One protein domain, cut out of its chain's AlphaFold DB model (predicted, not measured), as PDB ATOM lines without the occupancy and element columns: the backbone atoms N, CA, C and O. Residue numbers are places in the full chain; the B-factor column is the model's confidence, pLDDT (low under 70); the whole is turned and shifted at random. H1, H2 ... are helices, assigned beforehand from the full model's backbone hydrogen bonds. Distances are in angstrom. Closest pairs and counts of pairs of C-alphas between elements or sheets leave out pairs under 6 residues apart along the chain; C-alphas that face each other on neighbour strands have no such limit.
ATOM      1  N   VAL A 124      23.133  50.456  16.679       89.88
ATOM      2  CA  VAL A 124      22.949  50.222  18.123       89.88
ATOM      3  C   VAL A 124      21.572  50.660  18.624       89.88
ATOM      4  O   VAL A 124      21.001  49.991  19.482       89.88
ATOM      5  N   GLY A 125      20.996  51.723  18.061       90.00
ATOM      6  CA  GLY A 125      19.632  52.165  18.356       90.00
ATOM      7  C   GLY A 125      18.578  51.131  17.956       90.00
ATOM      8  O   GLY A 125      17.696  50.819  18.757       90.00
ATOM      9  N   ASP A 126      18.713  50.526  16.773       91.25
ATOM     10  CA  ASP A 126      17.816  49.453  16.320       91.25
ATOM     11  C   ASP A 126      17.927  48.216  17.216       91.25
ATOM     12  O   ASP A 126      16.931  47.559  17.526       91.25
ATOM     13  N   LEU A 127      19.146  47.887  17.648       93.19
ATOM     14  CA  LEU A 127      19.378  46.759  18.542       93.19
ATOM     15  C   LEU A 127      18.813  47.030  19.942       93.19
ATOM     16  O   LEU A 127      18.170  46.158  20.523       93.19
ATOM     17  N   LEU A 128      18.968  48.253  20.453       92.88
ATOM     18  CA  LEU A 128      18.360  48.691  21.709       92.88
ATOM     19  C   LEU A 128      16.830  48.607  21.649       92.88
ATOM     20  O   LEU A 128      16.213  48.134  22.604       92.88
ATOM     21  N   HIS A 129      16.224  49.040  20.540       93.50
ATOM     22  CA  HIS A 129      14.785  48.908  20.319       93.50
ATOM     23  C   HIS A 129      14.361  47.438  20.356       93.50
ATOM     24  O   HIS A 129      13.417  47.088  21.059       93.50
ATOM     25  N   LEU A 130      15.111  46.560  19.688       95.62
ATOM     26  CA  LEU A 130      14.837  45.126  19.683       95.62
ATOM     27  C   LEU A 130      14.923  44.499  21.087       95.62
ATOM     28  O   LEU A 130      14.080  43.681  21.456       95.62
ATOM     29  N   PHE A 131      15.909  44.894  21.898       95.88
ATOM     30  CA  PHE A 131      15.992  44.467  23.296       95.88
ATOM     31  C   PHE A 131      14.810  44.972  24.132       95.88
ATOM     32  O   PHE A 131      14.320  44.252  25.004       95.88
ATOM     33  N   GLU A 132      14.327  46.188  23.876       94.94
ATOM     34  CA  GLU A 132      13.127  46.706  24.532       94.94
ATOM     35  C   GLU A 132      11.869  45.946  24.118       94.94
ATOM     36  O   GLU A 132      11.067  45.602  24.985       94.94
ATOM     37  N   GLU A 133      11.694  45.628  22.837       95.94
ATOM     38  CA  GLU A 133      10.587  44.785  22.372       95.94
ATOM     39  C   GLU A 133      10.607  43.417  23.059       95.94
ATOM     40  O   GLU A 133       9.597  42.992  23.629       95.94
ATOM     41  N   ALA A 134      11.779  42.775  23.105       96.38
ATOM     42  CA  ALA A 134      11.967  41.519  23.819       96.38
ATOM     43  C   ALA A 134      11.624  41.667  25.310       96.38
ATOM     44  O   ALA A 134      10.879  40.855  25.856       96.38
ATOM     45  N   ARG A 135      12.075  42.738  25.978       94.50
ATOM     46  CA  ARG A 135      11.759  42.995  27.393       94.50
ATOM     47  C   ARG A 135      10.251  43.094  27.634       94.50
ATOM     48  O   ARG A 135       9.752  42.522  28.603       94.50
ATOM     49  N   HIS A 136       9.512  43.778  26.762       92.75
ATOM     50  CA  HIS A 136       8.054  43.887  26.885       92.75
ATOM     51  C   HIS A 136       7.330  42.561  26.646       92.75
ATOM     52  O   HIS A 136       6.242  42.368  27.189       92.75
ATOM     53  N   ALA A 137       7.910  41.656  25.858       93.38
ATOM     54  CA  ALA A 137       7.300  40.376  25.528       93.38
ATOM     55  C   ALA A 137       7.644  39.259  26.530       93.38
ATOM     56  O   ALA A 137       6.765  38.503  26.936       93.38
ATOM     57  N   ILE A 138       8.910  39.162  26.948       93.31
ATOM     58  CA  ILE A 138       9.434  38.042  27.749       93.31
ATOM     59  C   ILE A 138      10.092  38.457  29.067       93.31
ATOM     60  O   ILE A 138      10.523  37.590  29.822       93.31
ATOM     61  N   GLY A 139      10.166  39.750  29.385       91.44
ATOM     62  CA  GLY A 139      10.907  40.241  30.552       91.44
ATOM     63  C   GLY A 139      10.372  39.781  31.913       91.44
ATOM     64  O   GLY A 139      11.132  39.797  32.878       91.44
ATOM     65  N   THR A 140       9.108  39.350  32.016       89.38
ATOM     66  CA  THR A 140       8.557  38.775  33.267       89.38
ATOM     67  C   THR A 140       8.481  37.252  33.260       89.38
ATOM     68  O   THR A 140       7.945  36.653  34.189       89.38
ATOM     69  N   ASN A 141       9.016  36.606  32.221       90.69
ATOM     70  CA  ASN A 141       9.103  35.156  32.182       90.69
ATOM     71  C   ASN A 141      10.054  34.675  33.282       90.69
ATOM     72  O   ASN A 141      11.151  35.209  33.423       90.69
ATOM     73  N   TYR A 142       9.675  33.622  34.003       89.31
ATOM     74  CA  TYR A 142      10.525  33.016  35.024       89.31
ATOM     75  C   TYR A 142      11.926  32.659  34.499       89.31
ATOM     76  O   TYR A 142      12.909  32.852  35.199       89.31
ATOM     77  N   TYR A 143      12.071  32.247  33.238       89.38
ATOM     78  CA  TYR A 143      13.380  31.925  32.649       89.38
ATOM     79  C   TYR A 143      14.121  33.127  32.041       89.38
ATOM     80  O   TYR A 143      15.146  32.942  31.387       89.38
ATOM     81  N   ALA A 144      13.651  34.365  32.244       91.25
ATOM     82  CA  ALA A 144      14.238  35.572  31.647       91.25
ATOM     83  C   ALA A 144      15.651  35.912  32.152       91.25
ATOM     84  O   ALA A 144      16.236  36.896  31.701       91.25
ATOM     85  N   SER A 145      16.239  35.105  33.040       88.81
ATOM     86  CA  SER A 145      17.581  35.346  33.563       88.81
ATOM     87  C   SER A 145      18.637  35.441  32.465       88.81
ATOM     88  O   SER A 145      19.442  36.369  32.461       88.81
ATOM     89  N   GLU A 146      18.602  34.521  31.499       90.31
ATOM     90  CA  GLU A 146      19.535  34.520  30.368       90.31
ATOM     91  C   GLU A 146      19.303  35.716  29.440       90.31
ATOM     92  O   GLU A 146      20.255  36.290  28.914       90.31
ATOM     93  N   PHE A 147      18.050  36.166  29.310       94.31
ATOM     94  CA  PHE A 147      17.722  37.372  28.552       94.31
ATOM     95  C   PHE A 147      18.345  38.609  29.200       94.31
ATOM     96  O   PHE A 147      19.003  39.391  28.516       94.31
ATOM     97  N   TYR A 148      18.207  38.767  30.518       92.50
ATOM     98  CA  TYR A 148      18.796  39.904  31.220       92.50
ATOM     99  C   TYR A 148      20.323  39.866  31.229       92.50
ATOM    100  O   TYR A 148      20.941  40.914  31.072       92.50
ATOM    101  N   LYS A 149      20.948  38.686  31.339       90.75
ATOM    102  CA  LYS A 149      22.407  38.553  31.176       90.75
ATOM    103  C   LYS A 149      22.855  39.041  29.803       90.75
ATOM    104  O   LYS A 149      23.778  39.848  29.730       90.75
ATOM    105  N   LEU A 150      22.176  38.598  28.741       93.25
ATOM    106  CA  LEU A 150      22.452  39.032  27.372       93.25
ATOM    107  C   LEU A 150      22.253  40.547  27.218       93.25
ATOM    108  O   LEU A 150      23.079  41.219  26.604       93.25
ATOM    109  N   TYR A 151      21.192  41.091  27.820       93.25
ATOM    110  CA  TYR A 151      20.894  42.517  27.760       93.25
ATOM    111  C   TYR A 151      21.948  43.357  28.503       93.25
ATOM    112  O   TYR A 151      22.438  44.350  27.968       93.25
ATOM    113  N   PHE A 152      22.375  42.948  29.699       89.19
ATOM    114  CA  PHE A 152      23.450  43.643  30.410       89.19
ATOM    115  C   PHE A 152      24.768  43.611  29.643       89.19
ATOM    116  O   PHE A 152      25.394  44.658  29.508       89.19
ATOM    117  N   SER A 153      25.144  42.461  29.075       90.31
ATOM    118  CA  SER A 153      26.348  42.353  28.244       90.31
ATOM    119  C   SER A 153      26.287  43.273  27.018       90.31
ATOM    120  O   SER A 153      27.279  43.915  26.686       90.31
ATOM    121  N   PHE A 154      25.120  43.407  26.379       92.19
ATOM    122  CA  PHE A 154      24.912  44.387  25.309       92.19
ATOM    123  C   PHE A 154      25.086  45.832  25.812       92.19
ATOM    124  O   PHE A 154      25.832  46.605  25.216       92.19
ATOM    125  N   LEU A 155      24.455  46.201  26.931       89.44
ATOM    126  CA  LEU A 155      24.580  47.554  27.489       89.44
ATOM    127  C   LEU A 155      26.014  47.889  27.918       89.44
ATOM    128  O   LEU A 155      26.388  49.055  27.890       89.44
ATOM    129  N   GLU A 156      26.798  46.901  28.349       87.25
ATOM    130  CA  GLU A 156      28.222  47.052  28.667       87.25
ATOM    131  C   GLU A 156      29.066  47.235  27.400       87.25
ATOM    132  O   GLU A 156      29.855  48.180  27.335       87.25
ATOM    133  N   ALA A 157      28.860  46.403  26.376       87.56
ATOM    134  CA  ALA A 157      29.621  46.460  25.129       87.56
ATOM    135  C   ALA A 157      29.414  47.771  24.347       87.56
ATOM    136  O   ALA A 157      30.364  48.292  23.769       87.56
ATOM    137  N   TYR A 158      28.200  48.331  24.371       84.44
ATOM    138  CA  TYR A 158      27.832  49.539  23.612       84.44
ATOM    139  C   TYR A 158      27.628  50.778  24.498       84.44
ATOM    140  O   TYR A 158      26.981  51.749  24.103       84.44
ATOM    141  N   THR A 159      28.222  50.762  25.695       77.25
ATOM    142  CA  THR A 159      28.216  51.865  26.668       77.25
ATOM    143  C   THR A 159      28.447  53.265  26.062       77.25
ATOM    144  O   THR A 159      27.665  54.162  26.387       77.25
ATOM    145  N   PRO A 160      29.465  53.505  25.203       73.62
ATOM    146  CA  PRO A 160      29.756  54.856  24.707       73.62
ATOM    147  C   PRO A 160      28.710  55.404  23.725       73.62
ATOM    148  O   PRO A 160      28.610  56.616  23.564       73.62
ATOM    149  N   GLU A 161      27.922  54.539  23.084       75.50
ATOM    150  CA  GLU A 161      26.927  54.926  22.074       75.50
ATOM    151  C   GLU A 161      25.516  55.079  22.668       75.50
ATOM    152  O   GLU A 161      24.649  55.733  22.087       75.50
ATOM    153  N   ILE A 162      25.277  54.500  23.850       76.50
ATOM    154  CA  ILE A 162      23.984  54.533  24.535       76.50
ATOM    155  C   ILE A 162      23.990  55.634  25.601       76.50
ATOM    156  O   ILE A 162      24.459  55.460  26.732       76.50
ATOM    157  N   ASN A 163      23.370  56.765  25.264       71.69
ATOM    158  CA  ASN A 163      23.057  57.810  26.238       71.69
ATOM    159  C   ASN A 163      22.220  57.223  27.395       71.69
ATOM    160  O   ASN A 163      21.285  56.455  27.171       71.69
ATOM    161  N   ASN A 164      22.539  57.592  28.641       79.81
ATOM    162  CA  ASN A 164      21.852  57.133  29.862       79.81
ATOM    163  C   ASN A 164      21.938  55.619  30.168       79.81
ATOM    164  O   ASN A 164      21.090  55.096  30.900       79.81
ATOM    165  N   HIS A 165      22.959  54.904  29.678       79.69
ATOM    166  CA  HIS A 165      23.148  53.470  29.964       79.69
ATOM    167  C   HIS A 165      23.095  53.139  31.469       79.69
ATOM    168  O   HIS A 165      22.468  52.155  31.858       79.69
ATOM    169  N   GLU A 166      23.663  53.987  32.335       78.31
ATOM    170  CA  GLU A 166      23.655  53.783  33.790       78.31
ATOM    171  C   GLU A 166      22.253  53.836  34.407       78.31
ATOM    172  O   GLU A 166      21.926  53.012  35.270       78.31
ATOM    173  N   GLN A 167      21.416  54.778  33.959       81.31
ATOM    174  CA  GLN A 167      20.024  54.894  34.405       81.31
ATOM    175  C   GLN A 167      19.216  53.688  33.932       81.31
ATOM    176  O   GLN A 167      18.424  53.122  34.684       81.31
ATOM    177  N   LYS A 168      19.464  53.246  32.696       85.00
ATOM    178  CA  LYS A 168      18.796  52.086  32.115       85.00
ATOM    179  C   LYS A 168      19.164  50.793  32.838       85.00
ATOM    180  O   LYS A 168      18.271  50.039  33.217       85.00
ATOM    181  N   LYS A 169      20.452  50.571  33.117       82.44
ATOM    182  CA  LYS A 169      20.916  49.446  33.945       82.44
ATOM    183  C   LYS A 169      20.270  49.469  35.335       82.44
ATOM    184  O   LYS A 169      19.829  48.426  35.806       82.44
ATOM    185  N   ALA A 170      20.158  50.645  35.962       79.50
ATOM    186  CA  ALA A 170      19.509  50.786  37.268       79.50
ATOM    187  C   ALA A 170      18.012  50.429  37.220       79.50
ATOM    188  O   ALA A 170      17.529  49.669  38.061       79.50
ATOM    189  N   LEU A 171      17.290  50.907  36.200       83.06
ATOM    190  CA  LEU A 171      15.879  50.574  35.998       83.06
ATOM    191  C   LEU A 171      15.685  49.064  35.800       83.06
ATOM    192  O   LEU A 171      14.827  48.470  36.451       83.06
ATOM    193  N   LEU A 172      16.503  48.433  34.956       85.62
ATOM    194  CA  LEU A 172      16.451  46.984  34.739       85.62
ATOM    195  C   LEU A 172      16.745  46.213  36.027       85.62
ATOM    196  O   LEU A 172      16.001  45.296  36.365       85.62
ATOM    197  N   GLY A 173      17.764  46.620  36.788       80.88
ATOM    198  CA  GLY A 173      18.083  46.016  38.082       80.88
ATOM    199  C   GLY A 173      16.908  46.061  39.064       80.88
ATOM    200  O   GLY A 173      16.584  45.054  39.697       80.88
ATOM    201  N   SER A 174      16.210  47.199  39.131       78.31
ATOM    202  CA  SER A 174      15.016  47.339  39.975       78.31
ATOM    203  C   SER A 174      13.874  46.410  39.546       78.31
ATOM    204  O   SER A 174      13.228  45.801  40.395       78.31
ATOM    205  N   GLN A 175      13.662  46.234  38.237       80.00
ATOM    206  CA  GLN A 175      12.631  45.340  37.703       80.00
ATOM    207  C   GLN A 175      12.954  43.874  38.002       80.00
ATOM    208  O   GLN A 175      12.082  43.140  38.462       80.00
ATOM    209  N   ILE A 176      14.207  43.467  37.790       81.69
ATOM    210  CA  ILE A 176      14.695  42.104  38.047       81.69
ATOM    211  C   ILE A 176      14.497  41.726  39.515       81.69
ATOM    212  O   ILE A 176      14.005  40.640  39.791       81.69
ATOM    213  N   THR A 177      14.794  42.647  40.437       77.19
ATOM    214  CA  THR A 177      14.665  42.422  41.891       77.19
ATOM    215  C   THR A 177      13.222  42.123  42.324       77.19
ATOM    216  O   THR A 177      12.994  41.490  43.354       77.19
ATOM    217  N   LEU A 178      12.235  42.583  41.549       76.19
ATOM    218  CA  LEU A 178      10.809  42.404  41.836       76.19
ATOM    219  C   LEU A 178      10.173  41.245  41.055       76.19
ATOM    220  O   LEU A 178       9.041  40.859  41.349       76.19
ATOM    221  N   CYS A 179      10.859  40.702  40.048       79.75
ATOM    222  CA  CYS A 179      10.321  39.653  39.190       79.75
ATOM    223  C   CYS A 179      10.734  38.268  39.709       79.75
ATOM    224  O   CYS A 179      11.914  38.057  39.995       79.75
ATOM    225  N   PRO A 180       9.809  37.292  39.782       83.88
ATOM    226  CA  PRO A 180      10.191  35.932  40.105       83.88
ATOM    227  C   PRO A 180      10.973  35.339  38.933       83.88
ATOM    228  O   PRO A 180      10.400  35.090  37.872       83.88
ATOM    229  N   LEU A 181      12.278  35.142  39.113       84.50
ATOM    230  CA  LEU A 181      13.184  34.661  38.073       84.50
ATOM    231  C   LEU A 181      13.940  33.418  38.538       84.50
ATOM    232  O   LEU A 181      14.393  33.312  39.679       84.50
ATOM    233  N   TYR A 182      14.145  32.497  37.607       83.38
ATOM    234  CA  TYR A 182      15.095  31.415  37.751       83.38
ATOM    235  C   TYR A 182      16.502  31.990  37.927       83.38
ATOM    236  O   TYR A 182      16.871  32.968  37.281       83.38
ATOM    237  N   ASN A 183      17.303  31.381  38.801       77.19
ATOM    238  CA  ASN A 183      18.680  31.808  39.065       77.19
ATOM    239  C   ASN A 183      18.819  33.305  39.449       77.19
ATOM    240  O   ASN A 183      19.824  33.950  39.136       77.19
ATOM    241  N   HIS A 184      17.811  33.854  40.142       72.56
ATOM    242  CA  HIS A 184      17.770  35.245  40.606       72.56
ATOM    243  C   HIS A 184      19.026  35.652  41.405       72.56
ATOM    244  O   HIS A 184      19.507  36.770  41.252       72.56
ATOM    245  N   ALA A 185      19.608  34.735  42.192       70.62
ATOM    246  CA  ALA A 185      20.808  34.992  42.996       70.62
ATOM    247  C   ALA A 185      22.003  35.487  42.158       70.62
ATOM    248  O   ALA A 185      22.564  36.534  42.465       70.62
ATOM    249  N   SER A 186      22.321  34.806  41.050       75.12
ATOM    250  CA  SER A 186      23.453  35.178  40.182       75.12
ATOM    251  C   SER A 186      23.302  36.567  39.550       75.12
ATOM    252  O   SER A 186      24.271  37.306  39.387       75.12
ATOM    253  N   LEU A 187      22.072  36.946  39.189       72.44
ATOM    254  CA  LEU A 187      21.785  38.279  38.664       72.44
ATOM    255  C   LEU A 187      21.894  39.334  39.756       72.44
ATOM    256  O   LEU A 187      22.379  40.434  39.507       72.44
ATOM    257  N   GLN A 188      21.444  38.996  40.958       70.12
ATOM    258  CA  GLN A 188      21.479  39.911  42.074       70.12
ATOM    259  C   GLN A 188      22.911  40.211  42.526       70.12
ATOM    260  O   GLN A 188      23.213  41.372  42.775       70.12
ATOM    261  N   GLU A 189      23.793  39.211  42.570       72.75
ATOM    262  CA  GLU A 189      25.227  39.398  42.840       72.75
ATOM    263  C   GLU A 189      25.844  40.402  41.863       72.75
ATOM    264  O   GLU A 189      26.405  41.410  42.289       72.75
ATOM    265  N   ARG A 190      25.606  40.224  40.558       71.62
ATOM    266  CA  ARG A 190      26.084  41.154  39.522       71.62
ATOM    267  C   ARG A 190      25.532  42.575  39.701       71.62
ATOM    268  O   ARG A 190      26.226  43.560  39.456       71.62
ATOM    269  N   LEU A 191      24.279  42.707  40.143       69.56
ATOM    270  CA  LEU A 191      23.679  44.007  40.448       69.56
ATOM    271  C   LEU A 191      24.255  44.629  41.738       69.56
ATOM    272  O   LEU A 191      24.428  45.848  41.792       69.56
ATOM    273  N   PHE A 192      24.588  43.825  42.751       67.31
ATOM    274  CA  PHE A 192      25.246  44.279  43.980       67.31
ATOM    275  C   PHE A 192      26.680  44.749  43.730       67.31
ATOM    276  O   PHE A 192      27.045  45.822  44.208       67.31
ATOM    277  N   GLU A 193      27.463  44.000  42.951       66.94
ATOM    278  CA  GLU A 193      28.840  44.352  42.570       66.94
ATOM    279  C   GLU A 193      28.909  45.702  41.845       66.94
ATOM    280  O   GLU A 193      29.865  46.455  42.014       66.94
ATOM    281  N   SER A 194      27.852  46.066  41.110       63.84
ATOM    282  CA  SER A 194      27.738  47.377  40.460       63.84
ATOM    283  C   SER A 194      27.478  48.556  41.421       63.84
ATOM    284  O   SER A 194      27.341  49.694  40.974       63.84
ATOM    285  N   GLY A 195      27.390  48.314  42.737       57.62
ATOM    286  CA  GLY A 195      27.280  49.345  43.778       57.62
ATOM    287  C   GLY A 195      25.891  49.979  43.948       57.62
ATOM    288  O   GLY A 195      25.748  50.930  44.715       57.62
ATOM    289  N   LYS A 196      24.854  49.473  43.262       56.31
ATOM    290  CA  LYS A 196      23.534  50.134  43.147       56.31
ATOM    291  C   LYS A 196      22.427  49.624  44.083       56.31
ATOM    292  O   LYS A 196      21.344  50.201  44.085       56.31
ATOM    293  N   LEU A 197      22.667  48.578  44.880       53.69
ATOM    294  CA  LEU A 197      21.663  47.980  45.786       53.69
ATOM    295  C   LEU A 197      21.875  48.282  47.288       53.69
ATOM    296  O   LEU A 197      21.275  47.633  48.140       53.69
ATOM    297  N   SER A 198      22.700  49.267  47.648       52.22
ATOM    298  CA  SER A 198      23.128  49.517  49.038       52.22
ATOM    299  C   SER A 198      22.084  50.157  49.978       52.22
ATOM    300  O   SER A 198      22.384  50.387  51.148       52.22
ATOM    301  N   SER A 199      20.853  50.425  49.530       59.22
ATOM    302  CA  SER A 199      19.789  50.982  50.383       59.22
ATOM    303  C   SER A 199      18.937  49.895  51.056       59.22
ATOM    304  O   SER A 199      18.470  48.970  50.391       59.22
ATOM    305  N   SER A 200      18.657  50.048  52.355       56.97
ATOM    306  CA  SER A 200      17.890  49.101  53.190       56.97
ATOM    307  C   SER A 200      16.512  48.717  52.631       56.97
ATOM    308  O   SER A 200      16.118  47.557  52.737       56.97
ATOM    309  N   SER A 201      15.811  49.645  51.973       58.78
ATOM    310  CA  SER A 201      14.512  49.396  51.330       58.78
ATOM    311  C   SER A 201      14.595  48.392  50.176       58.78
ATOM    312  O   SER A 201      13.714  47.550  50.021       58.78
ATOM    313  N   VAL A 202      15.682  48.425  49.401       61.25
ATOM    314  CA  VAL A 202      15.891  47.524  48.259       61.25
ATOM    315  C   VAL A 202      16.116  46.085  48.735       61.25
ATOM    316  O   VAL A 202      15.624  45.140  48.111       61.25
ATOM    317  N   LEU A 203      16.779  45.917  49.884       63.34
ATOM    318  CA  LEU A 203      17.024  44.618  50.508       63.34
ATOM    319  C   LEU A 203      15.720  43.925  50.946       63.34
ATOM    320  O   LEU A 203      15.592  42.708  50.817       63.34
ATOM    321  N   GLU A 204      14.735  44.683  51.431       65.06
ATOM    322  CA  GLU A 204      13.423  44.145  51.812       65.06
ATOM    323  C   GLU A 204      12.601  43.714  50.594       65.06
ATOM    324  O   GLU A 204      12.095  42.590  50.566       65.06
ATOM    325  N   THR A 205      12.546  44.535  49.540       66.75
ATOM    326  CA  THR A 205      11.908  44.148  48.266       66.75
ATOM    327  C   THR A 205      12.550  42.914  47.641       66.75
ATOM    328  O   THR A 205      11.843  42.054  47.116       66.75
ATOM    329  N   SER A 206      13.873  42.771  47.755       66.56
ATOM    330  CA  SER A 206      14.572  41.576  47.289       66.56
ATOM    331  C   SER A 206      14.128  40.309  48.026       66.56
ATOM    332  O   SER A 206      13.933  39.277  47.385       66.56
ATOM    333  N   LYS A 207      13.934  40.362  49.351       70.56
ATOM    334  CA  LYS A 207      13.459  39.199  50.123       70.56
ATOM    335  C   LYS A 207      12.085  38.731  49.642       70.56
ATOM    336  O   LYS A 207      11.862  37.530  49.516       70.56
ATOM    337  N   VAL A 208      11.186  39.667  49.330       72.31
ATOM    338  CA  VAL A 208       9.859  39.352  48.776       72.31
ATOM    339  C   VAL A 208       9.980  38.695  47.396       72.31
ATOM    340  O   VAL A 208       9.345  37.668  47.157       72.31
ATOM    341  N   GLY A 209      10.840  39.224  46.517       70.81
ATOM    342  CA  GLY A 209      11.111  38.639  45.197       70.81
ATOM    343  C   GLY A 209      11.678  37.214  45.270       70.81
ATOM    344  O   GLY A 209      11.240  36.329  44.531       70.81
ATOM    345  N   HIS A 210      12.586  36.951  46.214       73.38
ATOM    346  CA  HIS A 210      13.128  35.609  46.471       73.38
ATOM    347  C   HIS A 210      12.063  34.622  46.940       73.38
ATOM    348  O   HIS A 210      11.981  33.511  46.414       73.38
ATOM    349  N   LEU A 211      11.220  35.022  47.895       78.06
ATOM    350  CA  LEU A 211      10.124  34.178  48.371       78.06
ATOM    351  C   LEU A 211       9.156  33.856  47.231       78.06
ATOM    352  O   LEU A 211       8.825  32.689  47.023       78.06
ATOM    353  N   LEU A 212       8.762  34.860  46.443       80.94
ATOM    354  CA  LEU A 212       7.895  34.648  45.287       80.94
ATOM    355  C   LEU A 212       8.542  33.710  44.259       80.94
ATOM    356  O   LEU A 212       7.866  32.821  43.750       80.94
ATOM    357  N   SER A 213       9.847  33.847  44.003       81.06
ATOM    358  CA  SER A 213      10.597  32.945  43.115       81.06
ATOM    359  C   SER A 213      10.556  31.498  43.610       81.06
ATOM    360  O   SER A 213      10.293  30.589  42.824       81.06
ATOM    361  N   ALA A 214      10.742  31.273  44.915       80.81
ATOM    362  CA  ALA A 214      10.676  29.941  45.516       80.81
ATOM    363  C   ALA A 214       9.269  29.320  45.426       80.81
ATOM    364  O   ALA A 214       9.134  28.127  45.148       80.81
ATOM    365  N   TYR A 215       8.218  30.125  45.606       83.75
ATOM    366  CA  TYR A 215       6.835  29.681  45.415       83.75
ATOM    367  C   TYR A 215       6.535  29.353  43.949       83.75
ATOM    368  O   TYR A 215       5.971  28.301  43.648       83.75
ATOM    369  N   VAL A 216       6.953  30.219  43.024       88.06
ATOM    370  CA  VAL A 216       6.777  30.022  41.579       88.06
ATOM    371  C   VAL A 216       7.521  28.773  41.095       88.06
ATOM    372  O   VAL A 216       6.974  28.005  40.303       88.06
ATOM    373  N   TYR A 217       8.704  28.491  41.644       87.44
ATOM    374  CA  TYR A 217       9.492  27.297  41.330       87.44
ATOM    375  C   TYR A 217       8.732  25.977  41.538       87.44
ATOM    376  O   TYR A 217       9.002  24.987  40.855       87.44
ATOM    377  N   TYR A 218       7.779  25.924  42.476       85.81
ATOM    378  CA  TYR A 218       6.932  24.741  42.656       85.81
ATOM    379  C   TYR A 218       6.135  24.403  41.390       85.81
ATOM    380  O   TYR A 218       6.056  23.238  41.019       85.81
ATOM    381  N   PHE A 219       5.599  25.413  40.708       88.69
ATOM    382  CA  PHE A 219       4.887  25.223  39.447       88.69
ATOM    383  C   PHE A 219       5.867  24.994  38.300       88.69
ATOM    384  O   PHE A 219       5.739  24.035  37.549       88.69
ATOM    385  N   GLU A 220       6.876  25.854  38.193       88.31
ATOM    386  CA  GLU A 220       7.780  25.898  37.042       88.31
ATOM    387  C   GLU A 220       8.586  24.608  36.846       88.31
ATOM    388  O   GLU A 220       8.805  24.193  35.710       88.31
ATOM    389  N   ARG A 221       8.973  23.914  37.928       84.88
ATOM    390  CA  ARG A 221       9.712  22.638  37.827       84.88
ATOM    391  C   ARG A 221       8.941  21.555  37.068       84.88
ATOM    392  O   ARG A 221       9.544  20.773  36.344       84.88
ATOM    393  N   GLU A 222       7.620  21.528  37.227       81.75
ATOM    394  CA  GLU A 222       6.735  20.537  36.607       81.75
ATOM    395  C   GLU A 222       6.337  20.959  35.181       81.75
ATOM    396  O   GLU A 222       5.878  20.144  34.384       81.75
TER     397      GLU A 222
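AT A GLANCE: This is residues 124 to 222 of the 354 residues of an uncharacterized protein of Candida auris (UniProt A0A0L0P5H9). Three helices, H2, H3 and H4, pack loosely as a triangle running up and down; H1 lies beside H2, and the long helix H5 runs past the end of H3 at a steep angle. The 99 printed residues hold five named helices, H1 to H5 in chain order, and no named strand: all helix. The whole is compact, with a radius of gyration of the C-alphas of 13.8 A, and flat, spanning 41 by 32 by 17 A.

HOW THE PARTS SIT: Start at H5, residues 200 to 222, which has a kink of 33 degrees near residue 216. Its residues 205 to 209 touch residues 177 to 178 of H3, residues 165 to 178, at a steep tilt of 59 degrees; the closest C-alphas, of Leu 178 and Gly 209, are 5.1 A apart. H3 is the hub, touching three helices. H4, residues 184 to 193, forms a hairpin with H3, closest at C-alphas Gly 173 and Leu 191, 6.4 A. H2, residues 145 to 157, and H3 form a hairpin that only just touches, with 3 pairs of C-alphas within 8 A, closest at Leu 155 and His 165, 6.6 A. H2, H3 and H4 make an up and down bundle, each running against the one before. H1, residues 124 to 138, is close to H2 but not clearly touching, with C-alphas Phe 131 and Tyr 151 6.9 A apart; H1 and H5 are apart. Every O i to N i+4 pair is within hydrogen-bond range in H1, H2 and H4, but 9 of 10 in H3 and 16 of 19 in H5.

IN THESE COORDINATES: Find C-alpha 200 at (17.890, 49.101, 53.190); from there H5 runs 34.9 A to C-alpha 222 at (6.735, 20.537, 36.607). H1, 20.6 A long, begins at (22.949, 50.222, 18.123); H3 is 20.4 A, H2 18.4 A and H4 14.5 A.

THE WHOLE: The farthest C-alphas, of Pro 160 and Glu 222, are 43.0 A apart. The printed part has no cut and no long link; residues 191 to 206 have pLDDT under 70.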